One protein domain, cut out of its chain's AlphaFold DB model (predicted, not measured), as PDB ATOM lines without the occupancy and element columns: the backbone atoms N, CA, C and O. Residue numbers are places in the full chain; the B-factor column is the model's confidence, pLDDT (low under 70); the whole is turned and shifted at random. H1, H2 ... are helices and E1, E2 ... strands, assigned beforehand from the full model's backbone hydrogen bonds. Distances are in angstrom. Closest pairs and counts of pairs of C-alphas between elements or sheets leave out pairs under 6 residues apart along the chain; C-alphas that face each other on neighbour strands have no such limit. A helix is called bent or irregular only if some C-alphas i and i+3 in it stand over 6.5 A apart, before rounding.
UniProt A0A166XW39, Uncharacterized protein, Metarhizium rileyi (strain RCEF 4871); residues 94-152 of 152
ATOM      1  N   LYS A  94     135.234 124.417 158.783       75.75
ATOM      2  CA  LYS A  94     136.332 124.096 159.715       75.75
ATOM      3  C   LYS A  94     136.090 124.595 161.150       75.75
ATOM      4  O   LYS A  94     136.864 125.410 161.664       75.75
ATOM      5  N   PRO A  95     135.058 124.082 161.836       84.44
ATOM      6  CA  PRO A  95     134.729 124.513 163.194       84.44
ATOM      7  C   PRO A  95     135.899 124.301 164.167       84.44
ATOM      8  O   PRO A  95     136.138 125.137 165.033       84.44
ATOM      9  N   CYS A  96     136.712 123.268 163.942       93.62
ATOM     10  CA  CYS A  96     137.863 122.916 164.772       93.62
ATOM     11  C   CYS A  96     139.205 123.496 164.296       93.62
ATOM     12  O   CYS A  96     140.238 123.199 164.889       93.62
ATOM     13  N   GLY A  97     139.216 124.341 163.259       91.75
ATOM     14  CA  GLY A  97     140.446 124.952 162.755       91.75
ATOM     15  C   GLY A  97     141.302 124.018 161.894       91.75
ATOM     16  O   GLY A  97     140.785 123.089 161.273       91.75
ATOM     17  N   THR A  98     142.605 124.300 161.806       91.50
ATOM     18  CA  THR A  98     143.560 123.537 160.969       91.50
ATOM     19  C   THR A  98     144.688 122.876 161.754       91.50
ATOM     20  O   THR A  98     145.427 122.071 161.192       91.50
ATOM     21  N   THR A  99     144.832 123.190 163.043       93.88
ATOM     22  CA  THR A  99     145.878 122.617 163.902       93.88
ATOM     23  C   THR A  99     145.274 121.956 165.135       93.88
ATOM     24  O   THR A  99     144.232 122.378 165.635       93.88
ATOM     25  N   SER A 100     145.954 120.947 165.683       93.69
ATOM     26  CA  SER A 100     145.522 120.269 166.915       93.69
ATOM     27  C   SER A 100     145.433 121.218 168.115       93.69
ATOM     28  O   SER A 100     144.537 121.095 168.946       93.69
ATOM     29  N   SER A 101     146.341 122.195 168.200       96.19
ATOM     30  CA  SER A 101     146.320 123.233 169.237       96.19
ATOM     31  C   SER A 101     145.067 124.102 169.136       96.19
ATOM     32  O   SER A 101     144.408 124.362 170.138       96.19
ATOM     33  N   GLU A 102     144.703 124.511 167.922       95.25
ATOM     34  CA  GLU A 102     143.493 125.289 167.672       95.25
ATOM     35  C   GLU A 102     142.221 124.492 167.975       95.25
ATOM     36  O   GLU A 102     141.345 125.004 168.668       95.25
ATOM     37  N   ALA A 103     142.153 123.232 167.547       95.50
ATOM     38  CA  ALA A 103     141.017 122.358 167.818       95.50
ATOM     39  C   ALA A 103     140.761 122.201 169.325       95.50
ATOM     40  O   ALA A 103     139.636 122.396 169.782       95.50
ATOM     41  N   ARG A 104     141.818 121.956 170.112       94.94
ATOM     42  CA  ARG A 104     141.725 121.881 171.581       94.94
ATOM     43  C   ARG A 104     141.277 123.205 172.195       94.94
ATOM     44  O   ARG A 104     140.398 123.208 173.048       94.94
ATOM     45  N   LYS A 105     141.842 124.335 171.748       96.25
ATOM     46  CA  LYS A 105     141.434 125.677 172.214       96.25
ATOM     47  C   LYS A 105     139.962 125.971 171.924       96.25
ATOM     48  O   LYS A 105     139.334 126.698 172.683       96.25
ATOM     49  N   ARG A 106     139.422 125.413 170.839       93.81
ATOM     50  CA  ARG A 106     138.020 125.549 170.425       93.81
ATOM     51  C   ARG A 106     137.083 124.510 171.057       93.81
ATOM     52  O   ARG A 106     135.904 124.501 170.727       93.81
ATOM     53  N   GLY A 107     137.582 123.648 171.947       94.19
ATOM     54  CA  GLY A 107     136.773 122.628 172.620       94.19
ATOM     55  C   GLY A 107     136.380 121.446 171.731       94.19
ATOM     56  O   GLY A 107     135.437 120.731 172.053       94.19
ATOM     57  N   CYS A 108     137.076 121.233 170.614       95.44
ATOM     58  CA  CYS A 108     136.869 120.049 169.794       95.44
ATOM     59  C   CYS A 108     137.541 118.814 170.398       95.44
ATOM     60  O   CYS A 108     138.571 118.900 171.074       95.44
ATOM     61  N   HIS A 109     136.981 117.656 170.072       94.56
ATOM     62  CA  HIS A 109     137.446 116.349 170.510       94.56
ATOM     63  C   HIS A 109     138.143 115.637 169.353       94.56
ATOM     64  O   HIS A 109     137.725 115.764 168.203       94.56
ATOM     65  N   PHE A 110     139.229 114.923 169.642       92.44
ATOM     66  CA  PHE A 110     139.878 114.081 168.644       92.44
ATOM     67  C   PHE A 110     139.193 112.719 168.635       92.44
ATOM     68  O   PHE A 110     139.087 112.099 169.690       92.44
ATOM     69  N   ASP A 111     138.747 112.277 167.465       90.50
ATOM     70  CA  ASP A 111     138.239 110.924 167.256       90.50
ATOM     71  C   ASP A 111     139.331 110.071 166.580       90.50
ATOM     72  O   ASP A 111     139.680 110.337 165.422       90.50
ATOM     73  N   PRO A 112     139.889 109.061 167.278       84.19
ATOM     74  CA  PRO A 112     140.903 108.170 166.724       84.19
ATOM     75  C   PRO A 112     140.419 107.346 165.525       84.19
ATOM     76  O   PRO A 112     141.230 107.025 164.660       84.19
ATOM     77  N   VAL A 113     139.122 107.021 165.454       85.44
ATOM     78  CA  VAL A 113     138.568 106.117 164.434       85.44
ATOM     79  C   VAL A 113     138.446 106.816 163.087       85.44
ATOM     80  O   VAL A 113     138.889 106.290 162.067       85.44
ATOM     81  N   SER A 114     137.883 108.024 163.071       87.19
ATOM     82  CA  SER A 114     137.818 108.855 161.862       87.19
ATOM     83  C   SER A 114     139.086 109.683 161.622       87.19
ATOM     84  O   SER A 114     139.209 110.337 160.583       87.19
ATOM     85  N   PHE A 115     140.028 109.666 162.571       88.12
ATOM     86  CA  PHE A 115     141.268 110.442 162.559       88.12
ATOM     87  C   PHE A 115     141.032 111.941 162.297       88.12
ATOM     88  O   PHE A 115     141.743 112.591 161.526       88.12
ATOM     89  N   CYS A 116     140.007 112.514 162.933       91.31
ATOM     90  CA  CYS A 116     139.640 113.915 162.742       91.31
ATOM     91  C   CYS A 116     139.265 114.626 164.053       91.31
ATOM     92  O   CYS A 116     139.102 114.014 165.108       91.31
ATOM     93  N   TRP A 117     139.179 115.959 163.991       94.31
ATOM     94  CA  TRP A 117     138.706 116.786 165.100       94.31
ATOM     95  C   TRP A 117     137.223 117.096 164.924       94.31
ATOM     96  O   TRP A 117     136.836 117.718 163.932       94.31
ATOM     97  N   LEU A 118     136.420 116.712 165.912       93.81
ATOM     98  CA  LEU A 118     134.970 116.850 165.902       93.81
ATOM     99  C   LEU A 118     134.502 117.914 166.906       93.81
ATOM    100  O   LEU A 118     134.985 117.953 168.043       93.81
ATOM    101  N   PRO A 119     133.543 118.779 166.525       93.25
ATOM    102  CA  PRO A 119     132.808 119.600 167.481       93.25
ATOM    103  C   PRO A 119     132.073 118.724 168.497       93.25
ATOM    104  O   PRO A 119     131.668 117.612 168.169       93.25
ATOM    105  N   THR A 120     131.805 119.247 169.693       91.88
ATOM    106  CA  THR A 120     131.093 118.514 170.756       91.88
ATOM    107  C   THR A 120     129.757 117.924 170.298       91.88
ATOM    108  O   THR A 120     129.439 116.802 170.662       91.88
ATOM    109  N   ALA A 121     129.001 118.630 169.453       88.88
ATOM    110  CA  ALA A 121     127.724 118.137 168.926       88.88
ATOM    111  C   ALA A 121     127.855 116.899 168.017       88.88
ATOM    112  O   ALA A 121     126.869 116.212 167.781       88.88
ATOM    113  N   CYS A 122     129.052 116.637 167.488       89.62
ATOM    114  CA  CYS A 122     129.339 115.520 166.589       89.62
ATOM    115  C   CYS A 122     130.204 114.438 167.246       89.62
ATOM    116  O   CYS A 122     130.438 113.404 166.628       89.62
ATOM    117  N   TYR A 123     130.729 114.687 168.446       92.44
ATOM    118  CA  TYR A 123     131.609 113.755 169.134       92.44
ATOM    119  C   TYR A 123     130.790 112.784 169.982       92.44
ATOM    120  O   TYR A 123     130.222 113.167 171.007       92.44
ATOM    121  N   ASP A 124     130.760 111.521 169.565       92.44
ATOM    122  CA  ASP A 124     130.141 110.450 170.334       92.44
ATOM    123  C   ASP A 124     131.143 109.884 171.345       92.44
ATOM    124  O   ASP A 124     132.010 109.062 171.035       92.44
ATOM    125  N   LYS A 125     131.040 110.375 172.580       89.56
ATOM    126  CA  LYS A 125     131.932 109.980 173.669       89.56
ATOM    127  C   LYS A 125     131.723 108.528 174.102       89.56
ATOM    128  O   LYS A 125     132.689 107.893 174.516       89.56
ATOM    129  N   GLU A 126     130.486 108.034 174.068       89.00
ATOM    130  CA  GLU A 126     130.181 106.665 174.498       89.00
ATOM    131  C   GLU A 126     130.780 105.679 173.506       89.00
ATOM    132  O   GLU A 126     131.548 104.808 173.902       89.00
ATOM    133  N   LEU A 127     130.558 105.922 172.215       86.69
ATOM    134  CA  LEU A 127     131.131 105.103 171.160       86.69
ATOM    135  C   LEU A 127     132.664 105.196 171.118       86.69
ATOM    136  O   LEU A 127     133.335 104.184 170.950       86.69
ATOM    137  N   THR A 128     133.242 106.389 171.308       85.69
ATOM    138  CA  THR A 128     134.712 106.533 171.340       85.69
ATOM    139  C   THR A 128     135.329 105.696 172.461       85.69
ATOM    140  O   THR A 128     136.355 105.056 172.256       85.69
ATOM    141  N   LYS A 129     134.675 105.643 173.627       84.75
ATOM    142  CA  LYS A 129     135.135 104.848 174.768       84.75
ATOM    143  C   LYS A 129     135.144 103.345 174.468       84.75
ATOM    144  O   LYS A 129     136.015 102.639 174.971       84.75
ATOM    145  N   ASP A 130     134.221 102.854 173.644       83.38
ATOM    146  CA  ASP A 130     134.203 101.445 173.237       83.38
ATOM    147  C   ASP A 130     135.441 101.067 172.408       83.38
ATOM    148  O   ASP A 130     135.871  99.916 172.427       83.38
ATOM    149  N   PHE A 131     136.063 102.040 171.736       79.06
ATOM    150  CA  PHE A 131     137.321 101.848 171.012       79.06
ATOM    151  C   PHE A 131     138.576 102.003 171.881       79.06
ATOM    152  O   PHE A 131     139.669 101.637 171.437       79.06
ATOM    153  N   ASP A 132     138.431 102.511 173.107       75.44
ATOM    154  CA  ASP A 132     139.510 102.562 174.097       75.44
ATOM    155  C   ASP A 132     139.657 101.218 174.836       75.44
ATOM    156  O   ASP A 132     140.735 100.885 175.329       75.44
ATOM    157  N   VAL A 133     138.592 100.406 174.898       73.00
ATOM    158  CA  VAL A 133     138.588  99.125 175.616       73.00
ATOM    159  C   VAL A 133     138.776  97.938 174.668       73.00
ATOM    160  O   VAL A 133     137.993  97.694 173.759       73.00
ATOM    161  N   GLY A 134     139.822  97.145 174.899       71.69
ATOM    162  CA  GLY A 134     140.031  95.874 174.192       71.69
ATOM    163  C   GLY A 134     140.629  95.975 172.783       71.69
ATOM    164  O   GLY A 134     140.825  94.935 172.154       71.69
ATOM    165  N   LEU A 135     140.968  97.179 172.305       75.94
ATOM    166  CA  LEU A 135     141.701  97.390 171.053       75.94
ATOM    167  C   LEU A 135     143.110  97.929 171.329       75.94
ATOM    168  O   LEU A 135     143.284  98.988 171.930       75.94
ATOM    169  N   GLU A 136     144.130  97.202 170.863       84.81
ATOM    170  CA  GLU A 136     145.525  97.643 170.926       84.81
ATOM    171  C   GLU A 136     145.909  98.334 169.615       84.81
ATOM    172  O   GLU A 136     146.011  97.724 168.549       84.81
ATOM    173  N   TRP A 137     146.087  99.647 169.697       81.94
ATOM    174  CA  TRP A 137     146.413 100.495 168.558       81.94
ATOM    175  C   TRP A 137     147.928 100.569 168.366       81.94
ATOM    176  O   TRP A 137     148.638 100.911 169.312       81.94
ATOM    177  N   TYR A 138     148.428 100.338 167.148       86.25
ATOM    178  CA  TYR A 138     149.856 100.407 166.808       86.25
ATOM    179  C   TYR A 138     150.161 101.542 165.831       86.25
ATOM    180  O   TYR A 138     149.368 101.851 164.944       86.25
ATOM    181  N   LEU A 139     151.339 102.149 165.976       87.25
ATOM    182  CA  LEU A 139     151.822 103.196 165.069       87.25
ATOM    183  C   LEU A 139     152.397 102.627 163.767       87.25
ATOM    184  O   LEU A 139     152.555 103.357 162.789       87.25
ATOM    185  N   ASP A 140     152.736 101.337 163.761       89.38
ATOM    186  CA  ASP A 140     153.341 100.651 162.629       89.38
ATOM    187  C   ASP A 140     152.518  99.434 162.177       89.38
ATOM    188  O   ASP A 140     151.915  98.752 163.009       89.38
ATOM    189  N   PRO A 141     152.553  99.085 160.874       87.00
ATOM    190  CA  PRO A 141     151.851  97.910 160.351       87.00
ATOM    191  C   PRO A 141     152.357  96.580 160.919       87.00
ATOM    192  O   PRO A 141     151.679  95.565 160.801       87.00
ATOM    193  N   THR A 142     153.567  96.561 161.487       90.62
ATOM    194  CA  THR A 142     154.187  95.352 162.046       90.62
ATOM    195  C   THR A 142     153.832  95.116 163.514       90.62
ATOM    196  O   THR A 142     154.368  94.183 164.106       90.62
ATOM    197  N   ALA A 143     152.949  95.941 164.089       87.19
ATOM    198  CA  ALA A 143     152.487  95.857 165.470       87.19
ATOM    199  C   ALA A 143     153.624  95.807 166.516       87.19
ATOM    200  O   ALA A 143     153.555  95.076 167.500       87.19
ATOM    201  N   ARG A 144     154.707  96.571 166.306       89.06
ATOM    202  CA  ARG A 144     155.853  96.611 167.239       89.06
ATOM    203  C   ARG A 144     155.815  97.787 168.210       89.06
ATOM    204  O   ARG A 144     156.404  97.710 169.284       89.06
ATOM    205  N   SER A 145     155.137  98.862 167.834       87.75
ATOM    206  CA  SER A 145     155.125 100.139 168.545       87.75
ATOM    207  C   SER A 145     153.686 100.460 168.955       87.75
ATOM    208  O   SER A 145     152.946 101.053 168.160       87.75
ATOM    209  N   PRO A 146     153.246 100.038 170.155       84.69
ATOM    210  CA  PRO A 146     151.909 100.357 170.633       84.69
ATOM    211  C   PRO A 146     151.776 101.869 170.829       84.69
ATOM    212  O   PRO A 146     152.710 102.556 171.254       84.69
ATOM    213  N   SER A 147     150.608 102.403 170.504       81.12
ATOM    214  CA  SER A 147     150.273 103.801 170.740       81.12
ATOM    215  C   SER A 147     150.079 104.053 172.239       81.12
ATOM    216  O   SER A 147     149.585 103.204 172.984       81.12
ATOM    217  N   ALA A 148     150.470 105.242 172.701       68.62
ATOM    218  CA  ALA A 148     150.426 105.605 174.119       68.62
ATOM    219  C   ALA A 148     149.002 105.619 174.717       68.62
ATOM    220  O   ALA A 148     148.850 105.555 175.934       68.62
ATOM    221  N   THR A 149     147.969 105.678 173.877       62.72
ATOM    222  CA  THR A 149     146.549 105.636 174.257       62.72
ATOM    223  C   THR A 149     146.034 104.231 174.577       62.72
ATOM    224  O   THR A 149     144.985 104.111 175.186       62.72
ATOM    225  N   SER A 150     146.780 103.168 174.258       55.66
ATOM    226  CA  SER A 150     146.334 101.778 174.455       55.66
ATOM    227  C   SER A 150     146.317 101.289 175.919       55.66
ATOM    228  O   SER A 150     145.921 100.151 176.168       55.66
ATOM    229  N   LYS A 151     146.808 102.071 176.892       46.19
ATOM    230  CA  LYS A 151     147.049 101.605 178.277       46.19
ATOM    231  C   LYS A 151     146.351 102.414 179.380       46.19
ATOM    232  O   LYS A 151     146.769 102.314 180.532       46.19
ATOM    233  N   SER A 152     145.346 103.224 179.051       42.66
ATOM    234  CA  SER A 152     144.616 104.044 180.034       42.66
ATOM    235  C   SER A 152     143.275 103.419 180.391       42.66
ATOM    236  O   SER A 152     142.416 103.400 179.488       42.66
TER     237      SER A 152
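This is residues 94 to 152 of the 152 residues of an uncharacterized protein of Metarhizium rileyi (strain RCEF 4871) (UniProt A0A166XW39). A small two-stranded hairpin, E1 and E2, has short helix H1 near it; H2 leads away to a long loop, residues 133 to 147, which folds back to H3. The 59 printed residues run H1, E1, E2, H2, H3, antiparallel strands, mixed class, under half in named elements. The whole is only just loose, close to compact, with radius of gyration of the C-alphas 12.9 A and spans 35 by 23 by 17 A.

H1, residues 100 to 105, begins at C-alpha (145.522, 120.269, 166.915) and measures 8.6 A. E1, 109 to 111, and E2, 116 to 118, each measure 6.4 A. H2, 125 to 132, measures 10.6 A. H3, 148 to 151, measures 6.7 A between end C-alphas, only just irregular, and ends at (147.049, 101.605, 178.277).

In the hairpin, at 138 degrees, N 109 and O 118 are 2.9 A apart, within hydrogen-bond range. The closest C-alphas of H1 and E2, Ala 103 and Trp 117, are 6.6 A apart; of E1 and H2, Asp 111 and Thr 128, 7.0 A. H2 and H3 are close but not clearly touching, closest C-alphas Asp 132 and Ser 150, 6.9 A. H1 and H3 are apart. Every O i to N i+4 pair is within range in H1, 3 of 4 in H2; H3 is too short for one.

The printed part has no cut. The H2 to H3 link is long. Residues 148 to 152 are under pLDDT 70.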